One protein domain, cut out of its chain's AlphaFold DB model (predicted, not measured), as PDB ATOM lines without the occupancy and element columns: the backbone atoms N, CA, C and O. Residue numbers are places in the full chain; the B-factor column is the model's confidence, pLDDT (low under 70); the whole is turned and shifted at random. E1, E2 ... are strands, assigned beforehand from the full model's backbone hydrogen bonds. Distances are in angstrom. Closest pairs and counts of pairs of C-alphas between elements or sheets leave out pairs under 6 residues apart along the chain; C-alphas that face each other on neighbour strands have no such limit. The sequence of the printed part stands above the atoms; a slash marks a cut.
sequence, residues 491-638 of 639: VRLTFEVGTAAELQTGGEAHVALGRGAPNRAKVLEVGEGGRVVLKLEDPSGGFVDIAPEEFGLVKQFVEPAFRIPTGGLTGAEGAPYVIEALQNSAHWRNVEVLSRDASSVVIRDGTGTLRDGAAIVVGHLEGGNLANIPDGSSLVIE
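What this domain is: This is residues 491 to 638 of the 639 residues of an uncharacterized protein of Deltaproteobacteria bacterium RIFOXYA12_FULL_58_15 (UniProt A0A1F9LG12). Two small lobes of strands lie end to end, joined by the long, bent strand E5, which runs from one into the other. In the first lobe E1, E4, E3, E2 and the first residues of E5 make a small, nearly closed barrel; in the second the later residues of E5, with E8, E7, E6 and E9, curl round in a second one, and the short E10 lies at its far end. The printed part has 148 residues, with no named helix and ten strands, E1 to E10 in order, 74 residues in all; the class is all strand. Eight of them form one antiparallel sheet in the order E1, E4, E3, E2, E5, E8, E7, E6. The whole is loose, with a radius of gyration of the C-alphas of 19.9 A, and elongated, spanning 56 by 30 by 24 A.

Where its parts are: E1, residues 491 to 496, begins at C-alpha 491 (210.962, 253.174, 302.747). E2 is residues 508 to 513, E3 519 to 526 and E4 531 to 536. E5, residues 551 to 565, is 23.7 A long and bends by 112 degrees at residue 558, C-alpha at (223.450, 245.790, 280.322). E6 is residues 577 to 582; E7, residues 585 to 596, is 26.9 A long and bends by 81 degrees at residue 593. E8 is residues 600 to 605, E9 615 to 620 and E10 635 to 637, ending at C-alpha 637 (212.101, 227.422, 260.074).

How they stand to each other: The sheet is strongly twisted and curled, with E1 and E6 as edge strands. E1 and E4 are antiparallel at 156 degrees, with N 493 and O 534 2.8 A apart. E2, E3 and E4 form a meander, each strand the antiparallel neighbour of the one before; N 535 and O 522 are 2.8 A apart, as are N 509 and O 521. With E1 they form a Greek key, the first strand neighbouring the fourth; E2 to E5 and E5 to E8 form others. E5 is staggered: residues 551 to 554 pair with E2, N 552 to O 512 at 2.8 A, and 562 to 565 with E8, N 601 to O 564 at 2.8 A. E6, E7 and E8 form a second meander, with N 580 and O 587 2.8 A apart, and N 592 and O 604 2.8 A. It is a folded sheet, bent back into two leaves: E1 and E4 face E2, E5, E8, E7 and E6, with E3 as the hinge. E9 and E10 pair with no named strand; the closest C-alphas of E6 and E9, Glu 580 and Ile 616, are 4.6 A apart, and those of E7 and E10, Ser 585 and Leu 635, 5.3 A.

The domain as a whole: The two C-alphas farthest apart, Gly 541 and Ser 634, are 56.8 A apart. The printed part has no cut. The links E1 to E2, E4 to E5, E5 to E6 and E9 to E10 are long. The mean pLDDT of the printed part is 87.9; residues 622 to 624 are under 70.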
ATOM      1  N   VAL A 491     210.643 254.371 301.976       95.06
ATOM      2  CA  VAL A 491     210.962 253.174 302.747       95.06
ATOM      3  C   VAL A 491     212.469 252.977 302.838       95.06
ATOM      4  O   VAL A 491     213.236 253.334 301.940       95.06
ATOM      5  N   ARG A 492     212.896 252.391 303.951       96.62
ATOM      6  CA  ARG A 492     214.233 251.856 304.154       96.62
ATOM      7  C   ARG A 492     214.230 250.388 303.746       96.62
ATOM      8  O   ARG A 492     213.534 249.578 304.349       96.62
ATOM      9  N   LEU A 493     215.048 250.055 302.759       97.00
ATOM     10  CA  LEU A 493     215.281 248.686 302.325       97.00
ATOM     11  C   LEU A 493     216.633 248.215 302.834       97.00
ATOM     12  O   LEU A 493     217.627 248.922 302.678       97.00
ATOM     13  N   THR A 494     216.676 247.021 303.408       96.44
ATOM     14  CA  THR A 494     217.930 246.353 303.766       96.44
ATOM     15  C   THR A 494     218.148 245.183 302.826       96.44
ATOM     16  O   THR A 494     217.264 244.348 302.688       96.44
ATOM     17  N   PHE A 495     219.320 245.109 302.210       95.31
ATOM     18  CA  PHE A 495     219.767 243.998 301.379       95.31
ATOM     19  C   PHE A 495     220.986 243.339 302.014       95.31
ATOM     20  O   PHE A 495     221.817 244.012 302.624       95.31
ATOM     21  N   GLU A 496     221.121 242.034 301.818       92.19
ATOM     22  CA  GLU A 496     222.350 241.295 302.100       92.19
ATOM     23  C   GLU A 496     222.865 240.732 300.780       92.19
ATOM     24  O   GLU A 496     222.331 239.761 300.247       92.19
ATOM     25  N   VAL A 497     223.866 241.396 300.201       89.44
ATOM     26  CA  VAL A 497     224.453 241.016 298.912       89.44
ATOM     27  C   VAL A 497     225.863 240.482 299.117       89.44
ATOM     28  O   VAL A 497     226.598 240.979 299.956       89.44
ATOM     29  N   GLY A 498     226.290 239.488 298.334       83.19
ATOM     30  CA  GLY A 498     227.618 238.885 298.526       83.19
ATOM     31  C   GLY A 498     228.787 239.865 298.338       83.19
ATOM     32  O   GLY A 498     229.816 239.753 299.001       83.19
ATOM     33  N   THR A 499     228.662 240.850 297.444       80.00
ATOM     34  CA  THR A 499     229.663 241.912 297.257       80.00
ATOM     35  C   THR A 499     228.976 243.222 296.896       80.00
ATOM     36  O   THR A 499     228.195 243.270 295.949       80.00
ATOM     37  N   ALA A 500     229.304 244.278 297.644       78.69
ATOM     38  CA  ALA A 500     228.768 245.632 297.482       78.69
ATOM     39  C   ALA A 500     229.865 246.676 297.184       78.69
ATOM     40  O   ALA A 500     229.653 247.862 297.397       78.69
ATOM     41  N   ALA A 501     231.047 246.251 296.718       74.75
ATOM     42  CA  ALA A 501     232.220 247.123 296.547       74.75
ATOM     43  C   ALA A 501     231.998 248.304 295.579       74.75
ATOM     44  O   ALA A 501     232.703 249.306 295.655       74.75
ATOM     45  N   GLU A 502     231.024 248.181 294.680       81.62
ATOM     46  CA  GLU A 502     230.643 249.210 293.707       81.62
ATOM     47  C   GLU A 502     229.717 250.283 294.315       81.62
ATOM     48  O   GLU A 502     229.583 251.370 293.758       81.62
ATOM     49  N   LEU A 503     229.097 250.007 295.469       87.94
ATOM     50  CA  LEU A 503     228.160 250.908 296.136       87.94
ATOM     51  C   LEU A 503     228.875 251.767 297.176       87.94
ATOM     52  O   LEU A 503     229.691 251.293 297.964       87.94
ATOM     53  N   GLN A 504     228.517 253.048 297.210       90.31
ATOM     54  CA  GLN A 504     229.082 254.021 298.138       90.31
ATOM     55  C   GLN A 504     227.971 254.693 298.934       90.31
ATOM     56  O   GLN A 504     226.947 255.087 298.376       90.31
ATOM     57  N   THR A 505     228.189 254.869 300.237       93.06
ATOM     58  CA  THR A 505     227.281 255.623 301.107       93.06
ATOM     59  C   THR A 505     227.046 257.030 300.557       93.06
ATOM     60  O   THR A 505     227.989 257.756 300.256       93.06
ATOM     61  N   GLY A 506     225.779 257.424 300.435       92.31
ATOM     62  CA  GLY A 506     225.354 258.690 299.840       92.31
ATOM     63  C   GLY A 506     225.195 258.662 298.316       92.31
ATOM     64  O   GLY A 506     224.603 259.599 297.782       92.31
ATOM     65  N   GLY A 507     225.671 257.609 297.646       93.25
ATOM     66  CA  GLY A 507     225.519 257.402 296.209       93.25
ATOM     67  C   GLY A 507     224.109 256.974 295.798       93.25
ATOM     68  O   GLY A 507     223.199 256.833 296.622       93.25
ATOM     69  N   GLU A 508     223.943 256.752 294.498       93.75
ATOM     70  CA  GLU A 508     222.697 256.279 293.899       93.75
ATOM     71  C   GLU A 508     222.765 254.777 293.603       93.75
ATOM     72  O   GLU A 508     223.793 254.248 293.186       93.75
ATOM     73  N   ALA A 509     221.641 254.101 293.799       94.88
ATOM     74  CA  ALA A 509     221.410 252.712 293.441       94.88
ATOM     75  C   ALA A 509     220.054 252.591 292.733       94.88
ATOM     76  O   ALA A 509     219.258 253.530 292.717       94.88
ATOM     77  N   HIS A 510     219.779 251.428 292.146       95.31
ATOM     78  CA  HIS A 510     218.482 251.150 291.536       95.31
ATOM     79  C   HIS A 510     217.862 249.908 292.168       95.31
ATOM     80  O   HIS A 510     218.531 248.890 292.343       95.31
ATOM     81  N   VAL A 511     216.579 249.991 292.503       95.62
ATOM     82  CA  VAL A 511     215.805 248.897 293.091       95.62
ATOM     83  C   VAL A 511     214.594 248.634 292.215       95.62
ATOM     84  O   VAL A 511     213.828 249.549 291.930       95.62
ATOM     85  N   ALA A 512     214.398 247.388 291.802       93.31
ATOM     86  CA  ALA A 512     213.193 246.982 291.088       93.31
ATOM     87  C   ALA A 512     212.273 246.170 291.996       93.31
ATOM     88  O   ALA A 512     212.742 245.430 292.860       93.31
ATOM     89  N   LEU A 513     210.970 246.283 291.750       91.50
ATOM     90  CA  LEU A 513     209.958 245.419 292.338       91.50
ATOM     91  C   LEU A 513     209.607 244.310 291.336       91.50
ATOM     92  O   LEU A 513     209.061 244.588 290.266       91.50
ATOM     93  N   GLY A 514     209.944 243.062 291.650       84.44
ATOM     94  CA  GLY A 514     209.740 241.922 290.757       84.44
ATOM     95  C   GLY A 514     210.398 242.124 289.384       84.44
ATOM     96  O   GLY A 514     211.612 242.286 289.282       84.44
ATOM     97  N   ARG A 515     209.587 242.101 288.316       75.19
ATOM     98  CA  ARG A 515     210.008 242.394 286.928       75.19
ATOM     99  C   ARG A 515     209.681 243.828 286.481       75.19
ATOM    100  O   ARG A 515     209.782 244.129 285.296       75.19
ATOM    101  N   GLY A 516     209.242 244.689 287.400       83.38
ATOM    102  CA  GLY A 516     208.923 246.085 287.118       83.38
ATOM    103  C   GLY A 516     210.158 246.927 286.786       83.38
ATOM    104  O   GLY A 516     211.301 246.494 286.949       83.38
ATOM    105  N   ALA A 517     209.919 248.158 286.332       88.06
ATOM    106  CA  ALA A 517     210.989 249.107 286.052       88.06
ATOM    107  C   ALA A 517     211.791 249.429 287.334       88.06
ATOM    108  O   ALA A 517     211.187 249.659 288.386       88.06
ATOM    109  N   PRO A 518     213.136 249.461 287.274       92.88
ATOM    110  CA  PRO A 518     213.945 249.867 288.415       92.88
ATOM    111  C   PRO A 518     213.719 251.334 288.787       92.88
ATOM    112  O   PRO A 518     213.796 252.224 287.943       92.88
ATOM    113  N   ASN A 519     213.514 251.581 290.074       93.81
ATOM    114  CA  ASN A 519     213.390 252.902 290.668       93.81
ATOM    115  C   ASN A 519     214.723 253.339 291.272       93.81
ATOM    116  O   ASN A 519     215.482 252.521 291.799       93.81
ATOM    117  N   ARG A 520     214.999 254.642 291.226       95.06
ATOM    118  CA  ARG A 520     216.176 255.213 291.886       95.06
ATOM    119  C   ARG A 520     216.025 255.134 293.402       95.06
ATOM    120  O   ARG A 520     214.966 255.427 293.949       95.06
ATOM    121  N   ALA A 521     217.106 254.757 294.067       95.81
ATOM    122  CA  ALA A 521     217.215 254.685 295.514       95.81
ATOM    123  C   ALA A 521     218.535 255.320 295.962       95.81
ATOM    124  O   ALA A 521     219.537 255.281 295.250       95.81
ATOM    125  N   LYS A 522     218.554 255.890 297.164       96.62
ATOM    126  CA  LYS A 522     219.761 256.476 297.752       96.62
ATOM    127  C   LYS A 522     220.416 255.494 298.709       96.62
ATOM    128  O   LYS A 522     219.747 254.967 299.595       96.62
ATOM    129  N   VAL A 523     221.723 255.300 298.586       96.50
ATOM    130  CA  VAL A 523     222.485 254.456 299.510       96.50
ATOM    131  C   VAL A 523     222.648 255.182 300.843       96.50
ATOM    132  O   VAL A 523     223.262 256.246 300.909       96.50
ATOM    133  N   LEU A 524     222.077 254.627 301.911       95.50
ATOM    134  CA  LEU A 524     222.185 255.170 303.267       95.50
ATOM    135  C   LEU A 524     223.388 254.600 304.012       95.50
ATOM    136  O   LEU A 524     224.056 255.332 304.736       95.50
ATOM    137  N   GLU A 525     223.650 253.307 303.841       94.19
ATOM    138  CA  GLU A 525     224.721 252.601 304.536       94.19
ATOM    139  C   GLU A 525     225.211 251.422 303.694       94.19
ATOM    140  O   GLU A 525     224.414 250.716 303.072       94.19
ATOM    141  N   VAL A 526     226.522 251.196 303.710       93.06
ATOM    142  CA  VAL A 526     227.165 249.978 303.209       93.06
ATOM    143  C   VAL A 526     227.968 249.401 304.371       93.06
ATOM    144  O   VAL A 526     228.963 249.987 304.794       93.06
ATOM    145  N   GLY A 527     227.482 248.300 304.934       86.56
ATOM    146  CA  GLY A 527     228.075 247.607 306.071       86.56
ATOM    147  C   GLY A 527     229.030 246.487 305.658       86.56
ATOM    148  O   GLY A 527     229.082 246.060 304.500       86.56
ATOM    149  N   GLU A 528     229.781 245.975 306.634       80.12
ATOM    150  CA  GLU A 528     230.619 244.787 306.447       80.12
ATOM    151  C   GLU A 528     229.769 243.556 306.090       80.12
ATOM    152  O   GLU A 528     228.593 243.460 306.442       80.12
ATOM    153  N   GLY A 529     230.353 242.610 305.347       80.88
ATOM    154  CA  GLY A 529     229.640 241.407 304.903       80.88
ATOM    155  C   GLY A 529     228.592 241.649 303.810       80.88
ATOM    156  O   GLY A 529     227.808 240.752 303.528       80.88
ATOM    157  N   GLY A 530     228.577 242.839 303.193       85.69
ATOM    158  CA  GLY A 530     227.712 243.148 302.053       85.69
ATOM    159  C   GLY A 530     226.267 243.494 302.423       85.69
ATOM    160  O   GLY A 530     225.370 243.460 301.579       85.69
ATOM    161  N   ARG A 531     226.037 243.888 303.678       92.94
ATOM    162  CA  ARG A 531     224.792 244.529 304.103       92.94
ATOM    163  C   ARG A 531     224.686 245.921 303.476       92.94
ATOM    164  O   ARG A 531     225.580 246.743 303.652       92.94
ATOM    165  N   VAL A 532     223.589 246.218 302.791       95.00
ATOM    166  CA  VAL A 532     223.344 247.521 302.156       95.00
ATOM    167  C   VAL A 532     221.984 248.044 302.587       95.00
ATOM    168  O   VAL A 532     220.986 247.336 302.492       95.00
ATOM    169  N   VAL A 533     221.933 249.294 303.036       96.12
ATOM    170  CA  VAL A 533     220.689 249.964 303.421       96.12
ATOM    171  C   VAL A 533     220.413 251.097 302.445       96.12
ATOM    172  O   VAL A 533     221.253 251.974 302.248       96.12
ATOM    173  N   LEU A 534     219.226 251.098 301.844       96.31
ATOM    174  CA  LEU A 534     218.808 252.058 300.826       96.31
ATOM    175  C   LEU A 534     217.548 252.805 301.271       96.31
ATOM    176  O   LEU A 534     216.676 252.226 301.913       96.31
ATOM    177  N   LYS A 535     217.426 254.076 300.885       96.62
ATOM    178  CA  LYS A 535     216.157 254.812 300.884       96.62
ATOM    179  C   LYS A 535     215.556 254.723 299.487       96.62
ATOM    180  O   LYS A 535     216.155 255.233 298.542       96.62
ATOM    181  N   LEU A 536     214.375 254.129 299.381       95.56
ATOM    182  CA  LEU A 536     213.550 254.146 298.177       95.56
ATOM    183  C   LEU A 536     212.375 255.102 298.406       95.56
ATOM    184  O   LEU A 536     211.720 255.026 299.443       95.56
ATOM    185  N   GLU A 537     212.128 256.015 297.471       93.00
ATOM    186  CA  GLU A 537     210.962 256.903 297.534       93.00
ATOM    187  C   GLU A 537     209.675 256.093 297.358       93.00
ATOM    188  O   GLU A 537     209.595 255.231 296.487       93.00
ATOM    189  N   ASP A 538     208.667 256.371 298.183       89.06
ATOM    190  CA  ASP A 538     207.382 255.667 298.171       89.06
ATOM    191  C   ASP A 538     206.233 256.679 298.120       89.06
ATOM    192  O   ASP A 538     205.495 256.839 299.092       89.06
ATOM    193  N   PRO A 539     206.042 257.367 296.981       78.50
ATOM    194  CA  PRO A 539     205.002 258.388 296.851       78.50
ATOM    195  C   PRO A 539     203.586 257.837 297.091       78.50
ATOM    196  O   PRO A 539     202.661 258.595 297.391       78.50
ATOM    197  N   SER A 540     203.407 256.519 296.955       78.19
ATOM    198  CA  SER A 540     202.148 255.826 297.227       78.19
ATOM    199  C   SER A 540     201.943 255.507 298.715       78.19
ATOM    200  O   SER A 540     200.802 255.354 299.160       78.19
ATOM    201  N   GLY A 541     203.022 255.430 299.499       78.69
ATOM    202  CA  GLY A 541     203.034 254.972 300.886       78.69
ATOM    203  C   GLY A 541     202.663 253.494 301.057       78.69
ATOM    204  O   GLY A 541     202.149 253.140 302.118       78.69
ATOM    205  N   GLY A 542     202.797 252.682 300.003       83.75
ATOM    206  CA  GLY A 542     202.399 251.272 299.976       83.75
ATOM    207  C   GLY A 542     203.564 250.282 299.926       83.75
ATOM    208  O   GLY A 542     203.351 249.096 300.150       83.75
ATOM    209  N   PHE A 543     204.795 250.730 299.667       90.75
ATOM    210  CA  PHE A 543     205.955 249.839 299.528       90.75
ATOM    211  C   PHE A 543     206.320 249.138 300.829       90.75
ATOM    212  O   PHE A 543     206.809 248.018 300.804       90.75
ATOM    213  N   VAL A 544     206.042 249.772 301.961       90.31
ATOM    214  CA  VAL A 544     206.246 249.202 303.299       90.31
ATOM    215  C   VAL A 544     205.428 247.932 303.555       90.31
ATOM    216  O   VAL A 544     205.833 247.107 304.365       90.31
ATOM    217  N   ASP A 545     204.295 247.770 302.869       88.00
ATOM    218  CA  ASP A 545     203.414 246.612 303.031       88.00
ATOM    219  C   ASP A 545     203.755 245.484 302.028       88.00
ATOM    220  O   ASP A 545     203.122 244.428 302.038       88.00
ATOM    221  N   ILE A 546     204.759 245.694 301.165       92.50
ATOM    222  CA  ILE A 546     205.252 244.713 300.192       92.50
ATOM    223  C   ILE A 546     206.294 243.803 300.850       92.50
ATOM    224  O   ILE A 546     207.137 244.254 301.629       92.50
ATOM    225  N   ALA A 547     206.264 242.516 300.501       94.81
ATOM    226  CA  ALA A 547     207.232 241.546 300.993       94.81
ATOM    227  C   ALA A 547     208.673 241.926 300.570       94.81
ATOM    228  O   ALA A 547     208.905 242.210 299.389       94.81
ATOM    229  N   PRO A 548     209.658 241.920 301.491       95.56
ATOM    230  CA  PRO A 548     211.040 242.290 301.180       95.56
ATOM    231  C   PRO A 548     211.638 241.525 299.991       95.56
ATOM    232  O   PRO A 548     212.368 242.092 299.178       95.56
ATOM    233  N   GLU A 549     211.271 240.257 299.822       93.81
ATOM    234  CA  GLU A 549     211.820 239.377 298.793       93.81
ATOM    235  C   GLU A 549     211.433 239.795 297.364       93.81
ATOM    236  O   GLU A 549     212.083 239.387 296.394       93.81
ATOM    237  N   GLU A 550     210.398 240.628 297.218       94.25
ATOM    238  CA  GLU A 550     209.987 241.183 295.929       94.25
ATOM    239  C   GLU A 550     210.925 242.292 295.441       94.25
ATOM    240  O   GLU A 550     210.991 242.555 294.237       94.25
ATOM    241  N   PHE A 551     211.693 242.914 296.338       95.56
ATOM    242  CA  PHE A 551     212.652 243.948 295.975       95.56
ATOM    243  C   PHE A 551     213.986 243.331 295.543       95.56
ATOM    244  O   PHE A 551     214.605 242.527 296.246       95.56
ATOM    245  N   GLY A 552     214.460 243.740 294.368       93.88
ATOM    246  CA  GLY A 552     215.763 243.374 293.821       93.88
ATOM    247  C   GLY A 552     216.678 244.584 293.695       93.88
ATOM    248  O   GLY A 552     216.299 245.588 293.091       93.88
ATOM    249  N   LEU A 553     217.903 244.469 294.210       94.56
ATOM    250  CA  LEU A 553     218.947 245.473 294.026       94.56
ATOM    251  C   LEU A 553     219.642 245.264 292.681       94.56
ATOM    252  O   LEU A 553     220.203 244.196 292.423       94.56
ATOM    253  N   VAL A 554     219.600 246.276 291.820       93.44
ATOM    254  CA  VAL A 554     220.270 246.251 290.519       93.44
ATOM    255  C   VAL A 554     221.771 246.427 290.729       93.44
ATOM    256  O   VAL A 554     222.208 247.426 291.293       93.44
ATOM    257  N   LYS A 555     222.545 245.460 290.236       91.06
ATOM    258  CA  LYS A 555     224.007 245.493 290.170       91.06
ATOM    259  C   LYS A 555     224.480 246.370 289.015       91.06
ATOM    260  O   LYS A 555     225.295 247.261 289.192       91.06
ATOM    261  N   GLN A 556     223.948 246.125 287.820       90.69
ATOM    262  CA  GLN A 556     224.318 246.861 286.612       90.69
ATOM    263  C   GLN A 556     223.196 246.824 285.577       90.69
ATOM    264  O   GLN A 556     222.361 245.921 285.583       90.69
ATOM    265  N   PHE A 557     223.208 247.776 284.650       91.56
ATOM    266  CA  PHE A 557     222.385 247.725 283.446       91.56
ATOM    267  C   PHE A 557     223.242 247.251 282.281       91.56
ATOM    268  O   PHE A 557     224.328 247.791 282.074       91.56
ATOM    269  N   VAL A 558     222.755 246.273 281.519       91.94
ATOM    270  CA  VAL A 558     223.450 245.790 280.322       91.94
ATOM    271  C   VAL A 558     222.623 246.118 279.088       91.94
ATOM    272  O   VAL A 558     221.425 245.839 279.053       91.94
ATOM    273  N   GLU A 559     223.272 246.732 278.101       90.31
ATOM    274  CA  GLU A 559     222.676 247.151 276.835       90.31
ATOM    275  C   GLU A 559     223.708 247.006 275.697       90.31
ATOM    276  O   GLU A 559     224.818 247.531 275.828       90.31
ATOM    277  N   PRO A 560     223.378 246.306 274.596       90.56
ATOM    278  CA  PRO A 560     222.182 245.483 274.420       90.56
ATOM    279  C   PRO A 560     222.278 244.170 275.220       90.56
ATOM    280  O   PRO A 560     223.333 243.537 275.293       90.56
ATOM    281  N   ALA A 561     221.162 243.748 275.807       92.25
ATOM    282  CA  ALA A 561     220.984 242.412 276.363       92.25
ATOM    283  C   ALA A 561     219.746 241.761 275.740       92.25
ATOM    284  O   ALA A 561     218.796 242.447 275.362       92.25
ATOM    285  N   PHE A 562     219.756 240.434 275.646       92.25
ATOM    286  CA  PHE A 562     218.688 239.674 275.000       92.25
ATOM    287  C   PHE A 562     218.120 238.651 275.970       92.25
ATOM    288  O   PHE A 562     218.863 237.927 276.637       92.25
ATOM    289  N   ARG A 563     216.792 238.578 276.046       91.44
ATOM    290  CA  ARG A 563     216.092 237.534 276.794       91.44
ATOM    291  C   ARG A 563     215.656 236.441 275.832       91.44
ATOM    292  O   ARG A 563     214.881 236.700 274.918       91.44
ATOM    293  N   ILE A 564     216.122 235.224 276.075       91.81
ATOM    294  CA  ILE A 564     215.799 234.045 275.267       91.81
ATOM    295  C   ILE A 564     215.151 232.965 276.134       91.81
ATOM    296  O   ILE A 564     215.426 232.917 277.333       91.81
ATOM    297  N   PRO A 565     214.320 232.071 275.580       90.69
ATOM    298  CA  PRO A 565     213.879 230.877 276.294       90.69
ATOM    299  C   PRO A 565     215.067 230.015 276.739       90.69
ATOM    300  O   PRO A 565     216.059 229.903 276.018       90.69
ATOM    301  N   THR A 566     214.960 229.347 277.892       86.69
ATOM    302  CA  THR A 566     216.019 228.450 278.406       86.69
ATOM    303  C   THR A 566     216.420 227.355 277.422       86.69
ATOM    304  O   THR A 566     217.579 226.953 277.418       86.69
ATOM    305  N   GLY A 567     215.492 226.916 276.565       85.00
ATOM    306  CA  GLY A 567     215.752 225.932 275.515       85.00
ATOM    307  C   GLY A 567     216.649 226.419 274.373       85.00
ATOM    308  O   GLY A 567     217.227 225.578 273.708       85.00
ATOM    309  N   GLY A 568     216.803 227.731 274.152       87.06
ATOM    310  CA  GLY A 568     217.630 228.269 273.056       87.06
ATOM    311  C   GLY A 568     219.114 228.435 273.384       87.06
ATOM    312  O   GLY A 568     219.913 228.734 272.499       87.06
ATOM    313  N   LEU A 569     219.504 228.253 274.649       90.25
ATOM    314  CA  LEU A 569     220.903 228.311 275.056       90.25
ATOM    315  C   LEU A 569     221.557 226.936 274.896       90.25
ATOM    316  O   LEU A 569     221.125 225.962 275.510       90.25
ATOM    317  N   THR A 570     222.639 226.881 274.124       88.19
ATOM    318  CA  THR A 570     223.375 225.654 273.801       88.19
ATOM    319  C   THR A 570     224.835 225.769 274.264       88.19
ATOM    320  O   THR A 570     225.330 226.860 274.540       88.19
ATOM    321  N   GLY A 571     225.537 224.642 274.400       82.88
ATOM    322  CA  GLY A 571     226.948 224.601 274.798       82.88
ATOM    323  C   GLY A 571     227.183 224.269 276.276       82.88
ATOM    324  O   GLY A 571     226.256 224.176 277.080       82.88
ATOM    325  N   ALA A 572     228.448 224.026 276.623       74.56
ATOM    326  CA  ALA A 572     228.871 223.739 277.995       74.56
ATOM    327  C   ALA A 572     228.942 225.029 278.835       74.56
ATOM    328  O   ALA A 572     229.105 226.113 278.279       74.56
ATOM    329  N   GLU A 573     228.900 224.921 280.170       72.19
ATOM    330  CA  GLU A 573     228.885 226.080 281.092       72.19
ATOM    331  C   GLU A 573     230.018 227.101 280.865       72.19
ATOM    332  O   GLU A 573     229.842 228.276 281.172       72.19
ATOM    333  N   GLY A 574     231.159 226.688 280.300       76.94
ATOM    334  CA  GLY A 574     232.291 227.577 280.004       76.94
ATOM    335  C   GLY A 574     232.299 228.211 278.606       76.94
ATOM    336  O   GLY A 574     233.090 229.117 278.368       76.94
ATOM    337  N   ALA A 575     231.459 227.742 277.681       84.25
ATOM    338  CA  ALA A 575     231.364 228.267 276.317       84.25
ATOM    339  C   ALA A 575     229.912 228.194 275.803       84.25
ATOM    340  O   ALA A 575     229.627 227.427 274.875       84.25
ATOM    341  N   PRO A 576     228.976 228.929 276.431       90.94
ATOM    342  CA  PRO A 576     227.604 228.958 275.965       90.94
ATOM    343  C   PRO A 576     227.490 229.737 274.651       90.94
ATOM    344  O   PRO A 576     228.125 230.774 274.447       90.94
ATOM    345  N   TYR A 577     226.642 229.239 273.763       90.75
ATOM    346  CA  TYR A 577     226.321 229.865 272.492       90.75
ATOM    347  C   TYR A 577     224.828 229.734 272.186       90.75
ATOM    348  O   TYR A 577     224.119 228.886 272.733       90.75
ATOM    349  N   VAL A 578     224.341 230.599 271.308       92.50
ATOM    350  CA  VAL A 578     223.013 230.495 270.700       92.50
ATOM    351  C   VAL A 578     223.168 230.257 269.208       92.50
ATOM    352  O   VAL A 578     224.202 230.587 268.629       92.50
ATOM    353  N   ILE A 579     222.148 229.680 268.585       91.62
ATOM    354  CA  ILE A 579     222.122 229.480 267.138       91.62
ATOM    355  C   ILE A 579     221.199 230.542 266.550       91.62
ATOM    356  O   ILE A 579     219.997 230.522 266.794       91.62
ATOM    357  N   GLU A 580     221.766 231.479 265.803       92.12
ATOM    358  CA  GLU A 580     221.024 232.451 265.008       92.12
ATOM    359  C   GLU A 580     220.657 231.818 263.661       92.12
ATOM    360  O   GLU A 580     221.522 231.317 262.945       92.12
ATOM    361  N   ALA A 581     219.377 231.836 263.311       90.50
ATOM    362  CA  ALA A 581     218.899 231.468 261.991       90.50
ATOM    363  C   ALA A 581     218.972 232.702 261.082       90.50
ATOM    364  O   ALA A 581     218.089 233.560 261.103       90.50
ATOM    365  N   LEU A 582     220.037 232.796 260.287       88.50
ATOM    366  CA  LEU A 582     220.260 233.893 259.347       88.50
ATOM    367  C   LEU A 582     220.269 233.331 257.925       88.50
ATOM    368  O   LEU A 582     221.022 232.409 257.632       88.50
ATOM    369  N   GLN A 583     219.417 233.865 257.044       84.88
ATOM    370  CA  GLN A 583     219.311 233.417 255.643       84.88
ATOM    371  C   GLN A 583     219.141 231.887 255.509       84.88
ATOM    372  O   GLN A 583     219.842 231.238 254.733       84.88
ATOM    373  N   ASN A 584     218.238 231.301 256.304       83.81
ATOM    374  CA  ASN A 584     217.984 229.853 256.346       83.81
ATOM    375  C   ASN A 584     219.227 229.005 256.676       83.81
ATOM    376  O   ASN A 584     219.274 227.826 256.337       83.81
ATOM    377  N   SER A 585     220.227 229.587 257.337       86.56
ATOM    378  CA  SER A 585     221.436 228.893 257.772       86.56
ATOM    379  C   SER A 585     221.663 229.102 259.269       86.56
ATOM    380  O   SER A 585     221.334 230.153 259.823       86.56
ATOM    381  N   ALA A 586     222.188 228.079 259.937       89.31
ATOM    382  CA  ALA A 586     222.530 228.115 261.351       89.31
ATOM    383  C   ALA A 586     223.851 228.859 261.550       89.31
ATOM    384  O   ALA A 586     224.855 228.483 260.956       89.31
ATOM    385  N   HIS A 587     223.866 229.869 262.416       90.75
ATOM    386  CA  HIS A 587     225.074 230.594 262.791       90.75
ATOM    387  C   HIS A 587     225.280 230.566 264.300       90.75
ATOM    388  O   HIS A 587     224.438 231.040 265.065       90.75
ATOM    389  N   TRP A 588     226.406 230.026 264.750       91.12
ATOM    390  CA  TRP A 588     226.724 229.989 266.173       91.12
ATOM    391  C   TRP A 588     227.187 231.361 266.668       91.12
ATOM    392  O   TRP A 588     228.108 231.976 266.127       91.12
ATOM    393  N   ARG A 589     226.562 231.840 267.743       90.19
ATOM    394  CA  ARG A 589     226.900 233.097 268.415       90.19
ATOM    395  C   ARG A 589     227.300 232.809 269.847       90.19
ATOM    396  O   ARG A 589     226.470 232.387 270.647       90.19
ATOM    397  N   ASN A 590     228.564 233.050 270.177       91.00
ATOM    398  CA  ASN A 590     229.044 232.919 271.548       91.00
ATOM    399  C   ASN A 590     228.435 234.016 272.415       91.00
ATOM    400  O   ASN A 590     228.518 235.202 272.090       91.00
ATOM    401  N   VAL A 591     227.851 233.614 273.537       91.75
ATOM    402  CA  VAL A 591     227.146 234.527 274.430       91.75
ATOM    403  C   VAL A 591     227.655 234.373 275.848       91.75
ATOM    404  O   VAL A 591     228.156 233.331 276.250       91.75
ATOM    405  N   GLU A 592     227.495 235.421 276.630       91.06
ATOM    406  CA  GLU A 592     227.687 235.389 278.067       91.06
ATOM    407  C   GLU A 592     226.325 235.348 278.747       91.06
ATOM    408  O   GLU A 592     225.440 236.154 278.448       91.06
ATOM    409  N   VAL A 593     226.149 234.411 279.674       91.44
ATOM    410  CA  VAL A 593     224.923 234.304 280.462       91.44
ATOM    411  C   VAL A 593     224.998 235.288 281.623       91.44
ATOM    412  O   VAL A 593     225.806 235.122 282.531       91.44
ATOM    413  N   LEU A 594     224.135 236.302 281.603       89.38
ATOM    414  CA  LEU A 594     224.068 237.326 282.646       89.38
ATOM    415  C   LEU A 594     223.144 236.923 283.797       89.38
ATOM    416  O   LEU A 594     223.381 237.280 284.946       89.38
ATOM    417  N   SER A 595     222.051 236.224 283.483       86.50
ATOM    418  CA  SER A 595     221.080 235.734 284.462       86.50
ATOM    419  C   SER A 595     220.278 234.575 283.875       86.50
ATOM    420  O   SER A 595     220.035 234.530 282.669       86.50
ATOM    421  N   ARG A 596     219.845 233.639 284.720       86.88
ATOM    422  CA  ARG A 596     219.022 232.491 284.330       86.88
ATOM    423  C   ARG A 596     217.834 232.376 285.275       86.88
ATOM    424  O   ARG A 596     218.015 232.290 286.485       86.88
ATOM    425  N   ASP A 597     216.635 232.337 284.709       81.56
ATOM    426  CA  ASP A 597     215.416 231.935 285.406       81.56
ATOM    427  C   ASP A 597     214.911 230.581 284.869       81.56
ATOM    428  O   ASP A 597     215.522 229.980 283.983       81.56
ATOM    429  N   ALA A 598     213.824 230.051 285.437       80.69
ATOM    430  CA  ALA A 598     213.307 228.732 285.060       80.69
ATOM    431  C   ALA A 598     212.850 228.645 283.586       80.69
ATOM    432  O   ALA A 598     212.858 227.568 282.995       80.69
ATOM    433  N   SER A 599     212.457 229.773 282.992       84.69
ATOM    434  CA  SER A 599     211.807 229.863 281.676       84.69
ATOM    435  C   SER A 599     212.633 230.598 280.618       84.69
ATOM    436  O   SER A 599     212.395 230.445 279.423       84.69
ATOM    437  N   SER A 600     213.586 231.422 281.044       88.62
ATOM    438  CA  SER A 600     214.329 232.348 280.209       88.62
ATOM    439  C   SER A 600     215.739 232.594 280.740       88.62
ATOM    440  O   SER A 600     216.025 232.482 281.933       88.62
ATOM    441  N   VAL A 601     216.634 232.944 279.827       91.19
ATOM    442  CA  VAL A 601     218.023 233.308 280.087       91.19
ATOM    443  C   VAL A 601     218.241 234.701 279.526       91.19
ATOM    444  O   VAL A 601     217.817 235.002 278.411       91.19
ATOM    445  N   VAL A 602     218.895 235.555 280.302       91.50
ATOM    446  CA  VAL A 602     219.383 236.846 279.829       91.50
ATOM    447  C   VAL A 602     220.828 236.668 279.406       91.50
ATOM    448  O   VAL A 602     221.666 236.237 280.203       91.50
ATOM    449  N   ILE A 603     221.107 237.008 278.157       92.44
ATOM    450  CA  ILE A 603     222.419 236.862 277.543       92.44
ATOM    451  C   ILE A 603     222.945 238.202 277.029       92.44
ATOM    452  O   ILE A 603     222.181 239.106 276.682       92.44
ATOM    453  N   ARG A 604     224.269 238.300 276.952       92.06
ATOM    454  CA  ARG A 604     224.996 239.333 276.217       92.06
ATOM    455  C   ARG A 604     225.777 238.665 275.099       92.06
ATOM    456  O   ARG A 604     226.501 237.707 275.349       92.06
ATOM    457  N   ASP A 605     225.663 239.184 273.888       87.50
ATOM    458  CA  ASP A 605     226.537 238.760 272.800       87.50
ATOM    459  C   ASP A 605     227.928 239.381 272.990       87.50
ATOM    460  O   ASP A 605     228.082 240.602 272.967       87.50
ATOM    461  N   GLY A 606     228.943 238.537 273.186       72.56
ATOM    462  CA  GLY A 606     230.330 238.982 273.345       72.56
ATOM    463  C   GLY A 606     230.944 239.529 272.052       72.56
ATOM    464  O   GLY A 606     231.959 240.222 272.103       72.56
ATOM    465  N   THR A 607     230.336 239.235 270.898       74.31
ATOM    466  CA  THR A 607     230.793 239.670 269.570       74.31
ATOM    467  C   THR A 607     230.083 240.928 269.060       74.31
ATOM    468  O   THR A 607     230.589 241.575 268.144       74.31
ATOM    469  N   GLY A 608     228.937 241.291 269.650       77.19
ATOM    470  CA  GLY A 608     228.116 242.440 269.245       77.19
ATOM    471  C   GLY A 608     227.488 242.314 267.849       77.19
ATOM    472  O   GLY A 608     227.177 243.323 267.220       77.19
ATOM    473  N   THR A 609     227.350 241.093 267.339       81.06
ATOM    474  CA  THR A 609     226.799 240.792 266.012       81.06
ATOM    475  C   THR A 609     225.299 240.521 266.035       81.06
ATOM    476  O   THR A 609     224.635 240.772 265.029       81.06
ATOM    477  N   LEU A 610     224.763 240.069 267.170       87.12
ATOM    478  CA  LEU A 610     223.346 239.802 267.365       87.12
ATOM    479  C   LEU A 610     222.551 241.114 267.385       87.12
ATOM    480  O   LEU A 610     222.880 242.047 268.123       87.12
ATOM    481  N   ARG A 611     221.506 241.191 266.557       87.62
ATOM    482  CA  ARG A 611     220.683 242.394 266.371       87.62
ATOM    483  C   ARG A 611     219.286 242.224 266.951       87.62
ATOM    484  O   ARG A 611     218.837 241.115 267.231       87.62
ATOM    485  N   ASP A 612     218.602 243.351 267.108       90.44
ATOM    486  CA  ASP A 612     217.175 243.362 267.405       90.44
ATOM    487  C   ASP A 612     216.388 242.616 266.315       90.44
ATOM    488  O   ASP A 612     216.672 242.771 265.125       90.44
ATOM    489  N   GLY A 613     215.447 241.768 266.725       88.56
ATOM    490  CA  GLY A 613     214.650 240.924 265.834       88.56
ATOM    491  C   GLY A 613     215.350 239.659 265.325       88.56
ATOM    492  O   GLY A 613     214.749 238.922 264.546       88.56
ATOM    493  N   ALA A 614     216.588 239.371 265.744       90.00
ATOM    494  CA  ALA A 614     217.292 238.165 265.306       90.00
ATOM    495  C   ALA A 614     216.527 236.886 265.701       90.00
ATOM    496  O   ALA A 614     216.019 236.759 266.817       90.00
ATOM    497  N   ALA A 615     216.448 235.924 264.783       91.88
ATOM    498  CA  ALA A 615     215.760 234.659 265.009       91.88
ATOM    499  C   ALA A 615     216.714 233.664 265.679       91.88
ATOM    500  O   ALA A 615     217.635 233.157 265.043       91.88
ATOM    501  N   ILE A 616     216.505 233.372 266.961       92.69
ATOM    502  CA  ILE A 616     217.293 232.373 267.690       92.69
ATOM    503  C   ILE A 616     216.573 231.035 267.673       92.69
ATOM    504  O   ILE A 616     215.391 230.958 267.996       92.69
ATOM    505  N   VAL A 617     217.284 229.964 267.336       90.81
ATOM    506  CA  VAL A 617     216.754 228.604 267.399       90.81
ATOM    507  C   VAL A 617     216.523 228.212 268.859       90.81
ATOM    508  O   VAL A 617     217.441 228.219 269.676       90.81
ATOM    509  N   VAL A 618     215.283 227.848 269.186       88.75
ATOM    510  CA  VAL A 618     214.841 227.492 270.546       88.75
ATOM    511  C   VAL A 618     214.403 226.037 270.682       88.75
ATOM    512  O   VAL A 618     214.127 225.581 271.792       88.75
ATOM    513  N   GLY A 619     214.335 225.292 269.576       84.75
ATOM    514  CA  GLY A 619     213.999 223.874 269.608       84.75
ATOM    515  C   GLY A 619     214.181 223.164 268.270       84.75
ATOM    516  O   GLY A 619     214.092 223.774 267.206       84.75
ATOM    517  N   HIS A 620     214.402 221.855 268.355       83.44
ATOM    518  CA  HIS A 620     214.507 220.938 267.225       83.44
ATOM    519  C   HIS A 620     213.206 220.144 267.088       83.44
ATOM    520  O   HIS A 620     212.756 219.519 268.052       83.44
ATOM    521  N   LEU A 621     212.586 220.140 265.909       75.81
ATOM    522  CA  LEU A 621     211.256 219.542 265.733       75.81
ATOM    523  C   LEU A 621     211.286 218.015 265.656       75.81
ATOM    524  O   LEU A 621     210.350 217.359 266.100       75.81
ATOM    525  N   GLU A 622     212.391 217.445 265.182       69.94
ATOM    526  CA  GLU A 622     212.577 215.987 265.106       69.94
ATOM    527  C   GLU A 622     213.130 215.359 266.403       69.94
ATOM    528  O   GLU A 622     213.591 214.221 266.409       69.94
ATOM    529  N   GLY A 623     213.098 216.094 267.524       62.31
ATOM    530  CA  GLY A 623     213.579 215.603 268.823       62.31
ATOM    531  C   GLY A 623     215.106 215.545 268.965       62.31
ATOM    532  O   GLY A 623     215.606 214.966 269.929       62.31
ATOM    533  N   GLY A 624     215.846 216.143 268.025       67.62
ATOM    534  CA  GLY A 624     217.296 216.313 268.090       67.62
ATOM    535  C   GLY A 624     217.735 217.301 269.177       67.62
ATOM    536  O   GLY A 624     216.975 218.154 269.631       67.62
ATOM    537  N   ASN A 625     218.987 217.192 269.620       78.44
ATOM    538  CA  ASN A 625     219.589 218.188 270.505       78.44
ATOM    539  C   ASN A 625     220.072 219.376 269.660       78.44
ATOM    540  O   ASN A 625     220.727 219.157 268.645       78.44
ATOM    541  N   LEU A 626     219.815 220.617 270.091       82.12
ATOM    542  CA  LEU A 626     220.327 221.818 269.415       82.12
ATOM    543  C   LEU A 626     221.851 221.798 269.259       82.12
ATOM    544  O   LEU A 626     222.368 222.275 268.256       82.12
ATOM    545  N   ALA A 627     222.565 221.167 270.196       82.06
ATOM    546  CA  ALA A 627     224.015 220.987 270.126       82.06
ATOM    547  C   ALA A 627     224.492 220.156 268.919       82.06
ATOM    548  O   ALA A 627     225.682 220.163 268.615       82.06
ATOM    549  N   ASN A 628     223.589 219.431 268.254       83.44
ATOM    550  CA  ASN A 628     223.916 218.618 267.088       83.44
ATOM    551  C   ASN A 628     223.836 219.402 265.773       83.44
ATOM    552  O   ASN A 628     224.277 218.865 264.765       83.44
ATOM    553  N   ILE A 629     223.293 220.627 265.774       84.06
ATOM    554  CA  ILE A 629     223.153 221.474 264.584       84.06
ATOM    555  C   ILE A 629     224.500 222.166 264.318       84.06
ATOM    556  O   ILE A 629     224.861 223.081 265.068       84.06
ATOM    557  N   PRO A 630     225.266 221.772 263.282       84.31
ATOM    558  CA  PRO A 630     226.567 222.372 263.004       84.31
ATOM    559  C   PRO A 630     226.430 223.815 262.508       84.31
ATOM    560  O   PRO A 630     225.437 224.170 261.867       84.31
ATOM    561  N   ASP A 631     227.454 224.630 262.755       85.62
ATOM    562  CA  ASP A 631     227.561 225.972 262.179       85.62
ATOM    563  C   ASP A 631     227.554 225.902 260.638       85.62
ATOM    564  O   ASP A 631     228.212 225.048 260.038       85.62
ATOM    565  N   GLY A 632     226.771 226.766 259.996       83.94
ATOM    566  CA  GLY A 632     226.549 226.801 258.548       83.94
ATOM    567  C   GLY A 632     225.555 225.770 257.993       83.94
ATOM    568  O   GLY A 632     225.396 225.691 256.775       83.94
ATOM    569  N   SER A 633     224.889 224.970 258.833       85.50
ATOM    570  CA  SER A 633     223.873 224.009 258.371       85.50
ATOM    571  C   SER A 633     222.606 224.699 257.856       85.50
ATOM    572  O   SER A 633     222.198 225.740 258.368       85.50
ATOM    573  N   SER A 634     221.965 224.118 256.837       85.12
ATOM    574  CA  SER A 634     220.703 224.633 256.298       85.12
ATOM    575  C   SER A 634     219.537 224.333 257.240       85.12
ATOM    576  O   SER A 634     219.348 223.193 257.668       85.12
ATOM    577  N   LEU A 635     218.736 225.357 257.526       85.62
ATOM    578  CA  LEU A 635     217.602 225.324 258.441       85.62
ATOM    579  C   LEU A 635     216.279 225.497 257.687       85.62
ATOM    580  O   LEU A 635     216.139 226.366 256.822       85.62
ATOM    581  N   VAL A 636     215.275 224.720 258.089       85.12
ATOM    582  CA  VAL A 636     213.866 224.964 257.762       85.12
ATOM    583  C   VAL A 636     213.186 225.490 259.014       85.12
ATOM    584  O   VAL A 636     213.043 224.774 260.007       85.12
ATOM    585  N   ILE A 637     212.788 226.758 258.969       82.69
ATOM    586  CA  ILE A 637     212.101 227.422 260.074       82.69
ATOM    587  C   ILE A 637     210.618 227.064 260.004       82.69
ATOM    588  O   ILE A 637     209.968 227.316 258.990       82.69
ATOM    589  N   GLU A 638     210.081 226.509 261.085       76.31
ATOM    590  CA  GLU A 638     208.637 226.369 261.269       76.31
ATOM    591  C   GLU A 638     208.181 227.226 262.446       76.31
ATOM    592  O   GLU A 638     208.770 227.169 263.532       76.31
TER     593      GLU A 638